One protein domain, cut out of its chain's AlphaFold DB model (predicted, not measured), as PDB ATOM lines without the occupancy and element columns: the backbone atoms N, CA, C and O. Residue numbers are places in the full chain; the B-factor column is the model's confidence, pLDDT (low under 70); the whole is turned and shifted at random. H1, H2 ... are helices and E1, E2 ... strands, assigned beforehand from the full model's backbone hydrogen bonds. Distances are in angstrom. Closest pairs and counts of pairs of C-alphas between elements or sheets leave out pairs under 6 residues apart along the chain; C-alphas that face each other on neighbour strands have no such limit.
ATOM      1  N   ALA A  64     -26.953  18.501  13.427       97.87
ATOM      2  CA  ALA A  64     -28.048  19.068  14.211       97.87
ATOM      3  C   ALA A  64     -28.563  20.390  13.621       97.87
ATOM      4  O   ALA A  64     -29.775  20.593  13.543       97.87
ATOM      5  N   GLU A  65     -27.665  21.268  13.169       97.70
ATOM      6  CA  GLU A  65     -28.033  22.533  12.521       97.70
ATOM      7  C   GLU A  65     -28.722  22.283  11.177       97.70
ATOM      8  O   GLU A  65     -29.779  22.855  10.916       97.70
ATOM      9  N   LEU A  66     -28.186  21.366  10.364       97.08
ATOM     10  CA  LEU A  66     -28.754  21.014   9.062       97.08
ATOM     11  C   LEU A  66     -30.170  20.431   9.195       97.08
ATOM     12  O   LEU A  66     -31.085  20.847   8.482       97.08
ATOM     13  N   ILE A  67     -30.385  19.526  10.157       98.39
ATOM     14  CA  ILE A  67     -31.719  18.994  10.475       98.39
ATOM     15  C   ILE A  67     -32.648  20.102  10.986       98.39
ATOM     16  O   ILE A  67     -33.827  20.117  10.630       98.39
ATOM     17  N   SER A  68     -32.146  21.012  11.823       98.17
ATOM     18  CA  SER A  68     -32.949  22.103  12.389       98.17
ATOM     19  C   SER A  68     -33.432  23.063  11.305       98.17
ATOM     20  O   SER A  68     -34.611  23.399  11.280       98.17
ATOM     21  N   ILE A  69     -32.556  23.429  10.367       97.46
ATOM     22  CA  ILE A  69     -32.877  24.279   9.215       97.46
ATOM     23  C   ILE A  69     -33.902  23.596   8.297       97.46
ATOM     24  O   ILE A  69     -34.893  24.219   7.922       97.46
ATOM     25  N   TYR A  70     -33.726  22.303   7.998       98.28
ATOM     26  CA  TYR A  70     -34.704  21.528   7.225       98.28
ATOM     27  C   TYR A  70     -36.086  21.510   7.894       98.28
ATOM     28  O   TYR A  70     -37.091  21.819   7.256       98.28
ATOM     29  N   LYS A  71     -36.149  21.189   9.195       98.33
ATOM     30  CA  LYS A  71     -37.408  21.139   9.955       98.33
ATOM     31  C   LYS A  71     -38.081  22.502  10.062       98.33
ATOM     32  O   LYS A  71     -39.299  22.579   9.916       98.33
ATOM     33  N   LEU A  72     -37.301  23.553  10.315       98.06
ATOM     34  CA  LEU A  72     -37.796  24.922  10.354       98.06
ATOM     35  C   LEU A  72     -38.442  25.278   9.018       98.06
ATOM     36  O   LEU A  72     -39.560  25.782   9.005       98.06
ATOM     37  N   GLN A  73     -37.782  24.952   7.906       97.65
ATOM     38  CA  GLN A  73     -38.309  25.337   6.607       97.65
ATOM     39  C   GLN A  73     -39.532  24.519   6.186       97.65
ATOM     40  O   GLN A  73     -40.497  25.075   5.671       97.65
ATOM     41  N   CYS A  74     -39.566  23.232   6.531       98.29
ATOM     42  CA  CYS A  74     -40.778  22.423   6.409       98.29
ATOM     43  C   CYS A  74     -41.953  23.039   7.188       98.29
ATOM     44  O   CYS A  74     -43.063  23.120   6.670       98.29
ATOM     45  N   ASN A  75     -41.710  23.513   8.417       97.83
ATOM     46  CA  ASN A  75     -42.741  24.156   9.229       97.83
ATOM     47  C   ASN A  75     -43.255  25.457   8.594       97.83
ATOM     48  O   ASN A  75     -44.467  25.648   8.527       97.83
ATOM     49  N   LEU A  76     -42.356  26.305   8.086       97.67
ATOM     50  CA  LEU A  76     -42.717  27.554   7.410       97.67
ATOM     51  C   LEU A  76     -43.541  27.309   6.135       97.67
ATOM     52  O   LEU A  76     -44.479  28.055   5.867       97.67
ATOM     53  N   SER A  77     -43.248  26.237   5.394       96.72
ATOM     54  CA  SER A  77     -43.972  25.859   4.173       96.72
ATOM     55  C   SER A  77     -45.174  24.933   4.406       96.72
ATOM     56  O   SER A  77     -45.788  24.482   3.443       96.72
ATOM     57  N   SER A  78     -45.539  24.628   5.658       96.82
ATOM     58  CA  SER A  78     -46.610  23.665   5.992       96.82
ATOM     59  C   SER A  78     -46.423  22.266   5.374       96.82
ATOM     60  O   SER A  78     -47.395  21.562   5.093       96.82
ATOM     61  N   ILE A  79     -45.173  21.836   5.195       97.17
ATOM     62  CA  ILE A  79     -44.802  20.509   4.692       97.17
ATOM     63  C   ILE A  79     -44.407  19.610   5.863       97.17
ATOM     64  O   ILE A  79     -43.700  20.030   6.779       97.17
ATOM     65  N   GLN A  80     -44.851  18.352   5.852       96.66
ATOM     66  CA  GLN A  80     -44.422  17.379   6.855       96.66
ATOM     67  C   GLN A  80     -42.986  16.910   6.559       96.66
ATOM     68  O   GLN A  80     -42.727  16.411   5.464       96.66
ATOM     69  N   PRO A  81     -42.039  17.038   7.509       97.40
ATOM     70  CA  PRO A  81     -40.677  16.557   7.313       97.40
ATOM     71  C   PRO A  81     -40.631  15.041   7.084       97.40
ATOM     72  O   PRO A  81     -41.229  14.265   7.830       97.40
ATOM     73  N   LEU A  82     -39.837  14.605   6.108       97.39
ATOM     74  CA  LEU A  82     -39.636  13.190   5.822       97.39
ATOM     75  C   LEU A  82     -38.627  12.585   6.803       97.39
ATOM     76  O   LEU A  82     -37.494  13.058   6.940       97.39
ATOM     77  N   TYR A  83     -39.009  11.482   7.450       97.10
ATOM     78  CA  TYR A  83     -38.108  10.743   8.340       97.10
ATOM     79  C   TYR A  83     -36.851  10.252   7.607       97.10
ATOM     80  O   TYR A  83     -35.750  10.354   8.144       97.10
ATOM     81  N   SER A  84     -36.997   9.785   6.361       96.96
ATOM     82  CA  SER A  84     -35.881   9.330   5.521       96.96
ATOM     83  C   SER A  84     -34.828  10.422   5.324       96.96
ATOM     84  O   SER A  84     -33.636  10.140   5.435       96.96
ATOM     85  N   VAL A  85     -35.250  11.673   5.131       97.78
ATOM     86  CA  VAL A  85     -34.353  12.834   5.041       97.78
ATOM     87  C   VAL A  85     -33.628  13.041   6.370       97.78
ATOM     88  O   VAL A  85     -32.400  13.014   6.409       97.78
ATOM     89  N   ILE A  86     -34.364  13.153   7.481       98.22
ATOM     90  CA  ILE A  86     -33.782  13.383   8.818       98.22
ATOM     91  C   ILE A  86     -32.759  12.293   9.178       98.22
ATOM     92  O   ILE A  86     -31.656  12.603   9.632       98.22
ATOM     93  N   SER A  87     -33.099  11.026   8.930       97.79
ATOM     94  CA  SER A  87     -32.256   9.865   9.237       97.79
ATOM     95  C   SER A  87     -30.941   9.821   8.449       97.79
ATOM     96  O   SER A  87     -29.984   9.188   8.882       97.79
ATOM     97  N   GLN A  88     -30.864  10.494   7.301       97.71
ATOM     98  CA  GLN A  88     -29.642  10.572   6.497       97.71
ATOM     99  C   GLN A  88     -28.825  11.816   6.845       97.71
ATOM    100  O   GLN A  88     -27.597  11.759   6.945       97.71
ATOM    101  N   LEU A  89     -29.502  12.936   7.119       97.37
ATOM    102  CA  LEU A  89     -28.850  14.171   7.550       97.37
ATOM    103  C   LEU A  89     -28.163  14.030   8.915       97.37
ATOM    104  O   LEU A  89     -27.148  14.683   9.139       97.37
ATOM    105  N   GLN A  90     -28.630  13.132   9.793       96.94
ATOM    106  CA  GLN A  90     -28.004  12.906  11.107       96.94
ATOM    107  C   GLN A  90     -26.543  12.429  11.019       96.94
ATOM    108  O   GLN A  90     -25.772  12.649  11.949       96.94
ATOM    109  N   TYR A  91     -26.154  11.815   9.897       94.22
ATOM    110  CA  TYR A  91     -24.787  11.355   9.631       94.22
ATOM    111  C   TYR A  91     -24.021  12.283   8.674       94.22
ATOM    112  O   TYR A  91     -22.922  11.958   8.229       94.22
ATOM    113  N   THR A  92     -24.593  13.442   8.340       93.95
ATOM    114  CA  THR A  92     -24.028  14.398   7.384       93.95
ATOM    115  C   THR A  92     -23.407  15.576   8.130       93.95
ATOM    116  O   THR A  92     -24.071  16.574   8.395       93.95
ATOM    117  N   ASP A  93     -22.118  15.475   8.471       94.20
ATOM    118  CA  ASP A  93     -21.363  16.594   9.055       94.20
ATOM    119  C   ASP A  93     -20.628  17.378   7.955       94.20
ATOM    120  O   ASP A  93     -19.655  16.897   7.360       94.20
ATOM    121  N   LEU A  94     -21.108  18.590   7.656       93.94
ATOM    122  CA  LEU A  94     -20.534  19.454   6.617       93.94
ATOM    123  C   LEU A  94     -19.286  20.202   7.094       93.94
ATOM    124  O   LEU A  94     -18.597  20.813   6.284       93.94
ATOM    125  N   ARG A  95     -18.959  20.124   8.387       92.32
ATOM    126  CA  ARG A  95     -17.738  20.712   8.953       92.32
ATOM    127  C   ARG A  95     -16.511  19.833   8.722       92.32
ATOM    128  O   ARG A  95     -15.394  20.333   8.763       92.32
ATOM    129  N   GLN A  96     -16.715  18.532   8.498       89.24
ATOM    130  CA  GLN A  96     -15.626  17.560   8.353       89.24
ATOM    131  C   GLN A  96     -15.085  17.477   6.929       89.24
ATOM    132  O   GLN A  96     -13.888  17.289   6.738       89.24
ATOM    133  N   SER A  97     -15.957  17.578   5.924       86.85
ATOM    134  CA  SER A  97     -15.532  17.508   4.530       86.85
ATOM    135  C   SER A  97     -16.488  18.263   3.607       86.85
ATOM    136  O   SER A  97     -17.705  18.030   3.678       86.85
ATOM    137  N   PRO A  98     -15.938  19.097   2.701       84.19
ATOM    138  CA  PRO A  98     -16.696  19.759   1.654       84.19
ATOM    139  C   PRO A  98     -17.213  18.796   0.569       84.19
ATOM    140  O   PRO A  98     -18.043  19.195  -0.247       84.19
ATOM    141  N   GLU A  99     -16.727  17.559   0.521       90.81
ATOM    142  CA  GLU A  99     -16.976  16.645  -0.590       90.81
ATOM    143  C   GLU A  99     -18.423  16.146  -0.673       90.81
ATOM    144  O   GLU A  99     -19.167  16.096   0.317       90.81
ATOM    145  N   ARG A 100     -18.793  15.715  -1.887       94.36
ATOM    146  CA  ARG A 100     -20.074  15.068  -2.172       94.36
ATOM    147  C   ARG A 100     -20.218  13.801  -1.338       94.36
ATOM    148  O   ARG A 100     -19.362  12.921  -1.387       94.36
ATOM    149  N   LYS A 101     -21.329  13.676  -0.617       94.46
ATOM    150  CA  LYS A 101     -21.679  12.442   0.093       94.46
ATOM    151  C   LYS A 101     -22.105  11.377  -0.921       94.46
ATOM    152  O   LYS A 101     -22.563  11.709  -2.007       94.46
ATOM    153  N   HIS A 102     -21.946  10.099  -0.599       95.48
ATOM    154  CA  HIS A 102     -22.089   9.031  -1.595       95.48
ATOM    155  C   HIS A 102     -23.516   8.921  -2.172       95.48
ATOM    156  O   HIS A 102     -23.738   9.219  -3.343       95.48
ATOM    157  N   VAL A 103     -24.510   8.542  -1.363       96.82
ATOM    158  CA  VAL A 103     -25.889   8.306  -1.829       96.82
ATOM    159  C   VAL A 103     -26.878   8.982  -0.886       96.82
ATOM    160  O   VAL A 103     -26.750   8.843   0.329       96.82
ATOM    161  N   PHE A 104     -27.883   9.655  -1.448       97.79
ATOM    162  CA  PHE A 104     -29.093  10.071  -0.743       97.79
ATOM    163  C   PHE A 104     -30.275   9.229  -1.219       97.79
ATOM    164  O   PHE A 104     -30.652   9.275  -2.389       97.79
ATOM    165  N   ASN A 105     -30.830   8.415  -0.330       97.66
ATOM    166  CA  ASN A 105     -31.817   7.403  -0.654       97.66
ATOM    167  C   ASN A 105     -33.221   7.796  -0.197       97.66
ATOM    168  O   ASN A 105     -33.503   7.856   0.998       97.66
ATOM    169  N   LEU A 106     -34.111   8.013  -1.159       97.53
ATOM    170  CA  LEU A 106     -35.534   8.249  -0.942       97.53
ATOM    171  C   LEU A 106     -36.390   7.148  -1.573       97.53
ATOM    172  O   LEU A 106     -37.590   7.344  -1.741       97.53
ATOM    173  N   LYS A 107     -35.807   5.988  -1.901       96.68
ATOM    174  CA  LYS A 107     -36.526   4.881  -2.534       96.68
ATOM    175  C   LYS A 107     -37.822   4.556  -1.789       96.68
ATOM    176  O   LYS A 107     -37.803   4.288  -0.588       96.68
ATOM    177  N   GLY A 108     -38.938   4.565  -2.515       95.86
ATOM    178  CA  GLY A 108     -40.271   4.280  -1.978       95.86
ATOM    179  C   GLY A 108     -40.914   5.406  -1.156       95.86
ATOM    180  O   GLY A 108     -42.027   5.216  -0.666       95.86
ATOM    181  N   CYS A 109     -40.265   6.563  -0.991       95.49
ATOM    182  CA  CYS A 109     -40.872   7.725  -0.338       95.49
ATOM    183  C   CYS A 109     -41.837   8.410  -1.304       95.49
ATOM    184  O   CYS A 109     -41.412   8.805  -2.382       95.49
ATOM    185  N   GLN A 110     -43.101   8.600  -0.918       94.33
ATOM    186  CA  GLN A 110     -44.032   9.354  -1.757       94.33
ATOM    187  C   GLN A 110     -43.709  10.853  -1.686       94.33
ATOM    188  O   GLN A 110     -43.790  11.459  -0.614       94.33
ATOM    189  N   LEU A 111     -43.301  11.441  -2.807       94.60
ATOM    190  CA  LEU A 111     -42.897  12.837  -2.910       94.60
ATOM    191  C   LEU A 111     -43.986  13.652  -3.617       94.60
ATOM    192  O   LEU A 111     -44.714  13.159  -4.467       94.60
ATOM    193  N   ASN A 112     -44.116  14.916  -3.236       91.25
ATOM    194  CA  ASN A 112     -44.963  15.894  -3.916       91.25
ATOM    195  C   ASN A 112     -44.116  17.152  -4.170       91.25
ATOM    196  O   ASN A 112     -42.982  17.223  -3.686       91.25
ATOM    197  N   GLY A 113     -44.653  18.146  -4.884       92.43
ATOM    198  CA  GLY A 113     -43.921  19.384  -5.186       92.43
ATOM    199  C   GLY A 113     -43.324  20.060  -3.943       92.43
ATOM    200  O   GLY A 113     -42.149  20.417  -3.936       92.43
ATOM    201  N   GLY A 114     -44.070  20.102  -2.835       94.50
ATOM    202  CA  GLY A 114     -43.580  20.658  -1.571       94.50
ATOM    203  C   GLY A 114     -42.392  19.887  -0.986       94.50
ATOM    204  O   GLY A 114     -41.441  20.489  -0.492       94.50
ATOM    205  N   HIS A 115     -42.381  18.554  -1.081       95.84
ATOM    206  CA  HIS A 115     -41.211  17.766  -0.689       95.84
ATOM    207  C   HIS A 115     -39.989  18.089  -1.564       95.84
ATOM    208  O   HIS A 115     -38.882  18.161  -1.033       95.84
ATOM    209  N   ILE A 116     -40.175  18.321  -2.868       95.19
ATOM    210  CA  ILE A 116     -39.086  18.696  -3.782       95.19
ATOM    211  C   ILE A 116     -38.492  20.057  -3.420       95.19
ATOM    212  O   ILE A 116     -37.273  20.158  -3.302       95.19
ATOM    213  N   GLU A 117     -39.320  21.064  -3.134       95.21
ATOM    214  CA  GLU A 117     -38.846  22.377  -2.671       95.21
ATOM    215  C   GLU A 117     -37.997  22.261  -1.395       95.21
ATOM    216  O   GLU A 117     -36.940  22.889  -1.262       95.21
ATOM    217  N   MET A 118     -38.426  21.421  -0.445       97.01
ATOM    218  CA  MET A 118     -37.684  21.217   0.802       97.01
ATOM    219  C   MET A 118     -36.359  20.477   0.577       97.01
ATOM    220  O   MET A 118     -35.369  20.768   1.253       97.01
ATOM    221  N   LEU A 119     -36.312  19.537  -0.371       96.90
ATOM    222  CA  LEU A 119     -35.079  18.853  -0.763       96.90
ATOM    223  C   LEU A 119     -34.109  19.799  -1.475       96.90
ATOM    224  O   LEU A 119     -32.927  19.812  -1.136       96.90
ATOM    225  N   GLU A 120     -34.597  20.634  -2.394       95.23
ATOM    226  CA  GLU A 120     -33.785  21.658  -3.058       95.23
ATOM    227  C   GLU A 120     -33.143  22.593  -2.027       95.23
ATOM    228  O   GLU A 120     -31.949  22.895  -2.096       95.23
ATOM    229  N   TYR A 121     -33.912  22.993  -1.013       95.88
ATOM    230  CA  TYR A 121     -33.403  23.822   0.068       95.88
ATOM    231  C   TYR A 121     -32.260  23.147   0.841       95.88
ATOM    232  O   TYR A 121     -31.244  23.786   1.111       95.88
ATOM    233  N   VAL A 122     -32.368  21.849   1.137       95.78
ATOM    234  CA  VAL A 122     -31.278  21.069   1.752       95.78
ATOM    235  C   VAL A 122     -30.057  20.993   0.826       95.78
ATOM    236  O   VAL A 122     -28.923  21.158   1.282       95.78
ATOM    237  N   PHE A 123     -30.261  20.812  -0.480       95.70
ATOM    238  CA  PHE A 123     -29.178  20.679  -1.463       95.70
ATOM    239  C   PHE A 123     -28.389  21.974  -1.724       95.70
ATOM    240  O   PHE A 123     -27.282  21.924  -2.267       95.70
ATOM    241  N   LYS A 124     -28.863  23.128  -1.233       94.18
ATOM    242  CA  LYS A 124     -28.048  24.358  -1.151       94.18
ATOM    243  C   LYS A 124     -26.830  24.193  -0.233       94.18
ATOM    244  O   LYS A 124     -25.815  24.857  -0.432       94.18
ATOM    245  N   TYR A 125     -26.908  23.299   0.752       94.60
ATOM    246  CA  TYR A 125     -25.859  23.091   1.756       94.60
ATOM    247  C   TYR A 125     -25.042  21.822   1.518       94.60
ATOM    248  O   TYR A 125     -23.846  21.796   1.797       94.60
ATOM    249  N   VAL A 126     -25.669  20.759   1.016       94.12
ATOM    250  CA  VAL A 126     -25.034  19.446   0.855       94.12
ATOM    251  C   VAL A 126     -25.157  18.942  -0.576       94.12
ATOM    252  O   VAL A 126     -26.197  19.071  -1.211       94.12
ATOM    253  N   GLN A 127     -24.086  18.323  -1.070       94.45
ATOM    254  CA  GLN A 127     -24.071  17.640  -2.359       94.45
ATOM    255  C   GLN A 127     -23.984  16.126  -2.164       94.45
ATOM    256  O   GLN A 127     -23.296  15.647  -1.259       94.45
ATOM    257  N   PHE A 128     -24.609  15.386  -3.077       95.74
ATOM    258  CA  PHE A 128     -24.525  13.930  -3.157       95.74
ATOM    259  C   PHE A 128     -23.985  13.496  -4.528       95.74
ATOM    260  O   PHE A 128     -24.119  14.223  -5.517       95.74
ATOM    261  N   GLN A 129     -23.332  12.336  -4.600       96.44
ATOM    262  CA  GLN A 129     -22.899  11.734  -5.867       96.44
ATOM    263  C   GLN A 129     -24.088  11.071  -6.569       96.44
ATOM    264  O   GLN A 129     -24.248  11.213  -7.778       96.44
ATOM    265  N   HIS A 130     -24.959  10.420  -5.794       97.54
ATOM    266  CA  HIS A 130     -26.147   9.741  -6.294       97.54
ATOM    267  C   HIS A 130     -27.390  10.095  -5.474       97.54
ATOM    268  O   HIS A 130     -27.348  10.142  -4.243       97.54
ATOM    269  N   LEU A 131     -28.513  10.282  -6.164       96.90
ATOM    270  CA  LEU A 131     -29.844  10.370  -5.571       96.90
ATOM    271  C   LEU A 131     -30.625   9.120  -5.985       96.90
ATOM    272  O   LEU A 131     -30.751   8.847  -7.177       96.90
ATOM    273  N   ASN A 132     -31.139   8.358  -5.024       97.02
ATOM    274  CA  ASN A 132     -32.037   7.243  -5.304       97.02
ATOM    275  C   ASN A 132     -33.487   7.708  -5.124       97.02
ATOM    276  O   ASN A 132     -33.965   7.838  -3.997       97.02
ATOM    277  N   LEU A 133     -34.147   7.964  -6.255       95.78
ATOM    278  CA  LEU A 133     -35.544   8.394  -6.364       95.78
ATOM    279  C   LEU A 133     -36.431   7.284  -6.962       95.78
ATOM    280  O   LEU A 133     -37.447   7.542  -7.596       95.78
TER     281      LEU A 133
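This is residues 64 to 133 of the 145 residues of the protein "Putative leucine rich repeat-containing" of Schistosoma mansoni (UniProt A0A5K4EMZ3). A small two-stranded sheet, E1 beside E2, makes one side of the domain and the helix H1 the opposite side, with the helices H2 and H3 between them in separate places; H2 lies near E1, and H1 spans from H2 to H3. The long link of residues 90 to 100 swings out at one end of the longest axis. The printed part has 70 residues, with three named helices and two named strands in the order H1, H2, E1, H3, E2; the sheet has the order E1, E2 and is parallel, and the class is mixed, helices and strands. The whole is compact, with a radius of gyration of the C-alphas of 11.5 A, and its outline is rounded, spanning 32 by 25 by 18 A.

E1 is residues 101 to 105, 11.3 A from first to last C-alpha, and starts at C-alpha 101 at (-21.679, 12.442, 0.093). E2 is residues 128 to 132, 10.3 A long, and ends at C-alpha 132 at (-32.037, 7.243, -5.304). H2 is residues 83 to 89, 9.9 A long. H3 is residues 113 to 123, 15.3 A long. H1, the longest helix, is residues 64 to 76, 18.3 A long, and begins at C-alpha 64 at (-28.048, 19.068, 14.211).

E1 and E2 are parallel neighbours, their directions 15 degrees apart. C-alphas 101 and 128 face each other at 4.6 A. N 129 and O 101, 2.8 A apart, and N 104 and O 130, 2.9 A apart, are within hydrogen-bond range. E1, H3 and E2 form a strand-helix-strand unit, two parallel neighbour strands with a helix between them in the chain, and its crossover is right-handed. The closest C-alphas of H2 and E1 are those of Gln 88 and Phe 104, 7.3 A apart. H1 and H2 form a helical hairpin: they only just touch, with 3 pairs of C-alphas within 8 A, through residues 66 to 67 of H1 alone. Their closest C-alphas are those of Ile 67 and Ile 86, 6.2 A apart, and they run opposite ways at a steep tilt of 38 degrees. H1 also touches H3, the closest C-alphas being those of Tyr 70 and Val 122, 6.5 A apart; these two run opposite ways at a shallow tilt of 28 degrees. H2 and H3 are only just apart, with their closest C-alphas 8.4 A from each other. H1 is apart from E1 and E2, and H2 is apart from E2. In H1, H2 and H3, every O i to N i+4 pair is within hydrogen-bond range.

The two C-alphas farthest apart are those of Gln 96 and Asn 112, 31.8 A. The printed part has no cut. The link from H2 to E1, 11 residues, is long; that from H3 to E2, 4 residues, is tight, and those from H1 to H2 and from E1 to H3 are short. The mean pLDDT of the printed part is 95.8, and no printed residue is under 70 in this model.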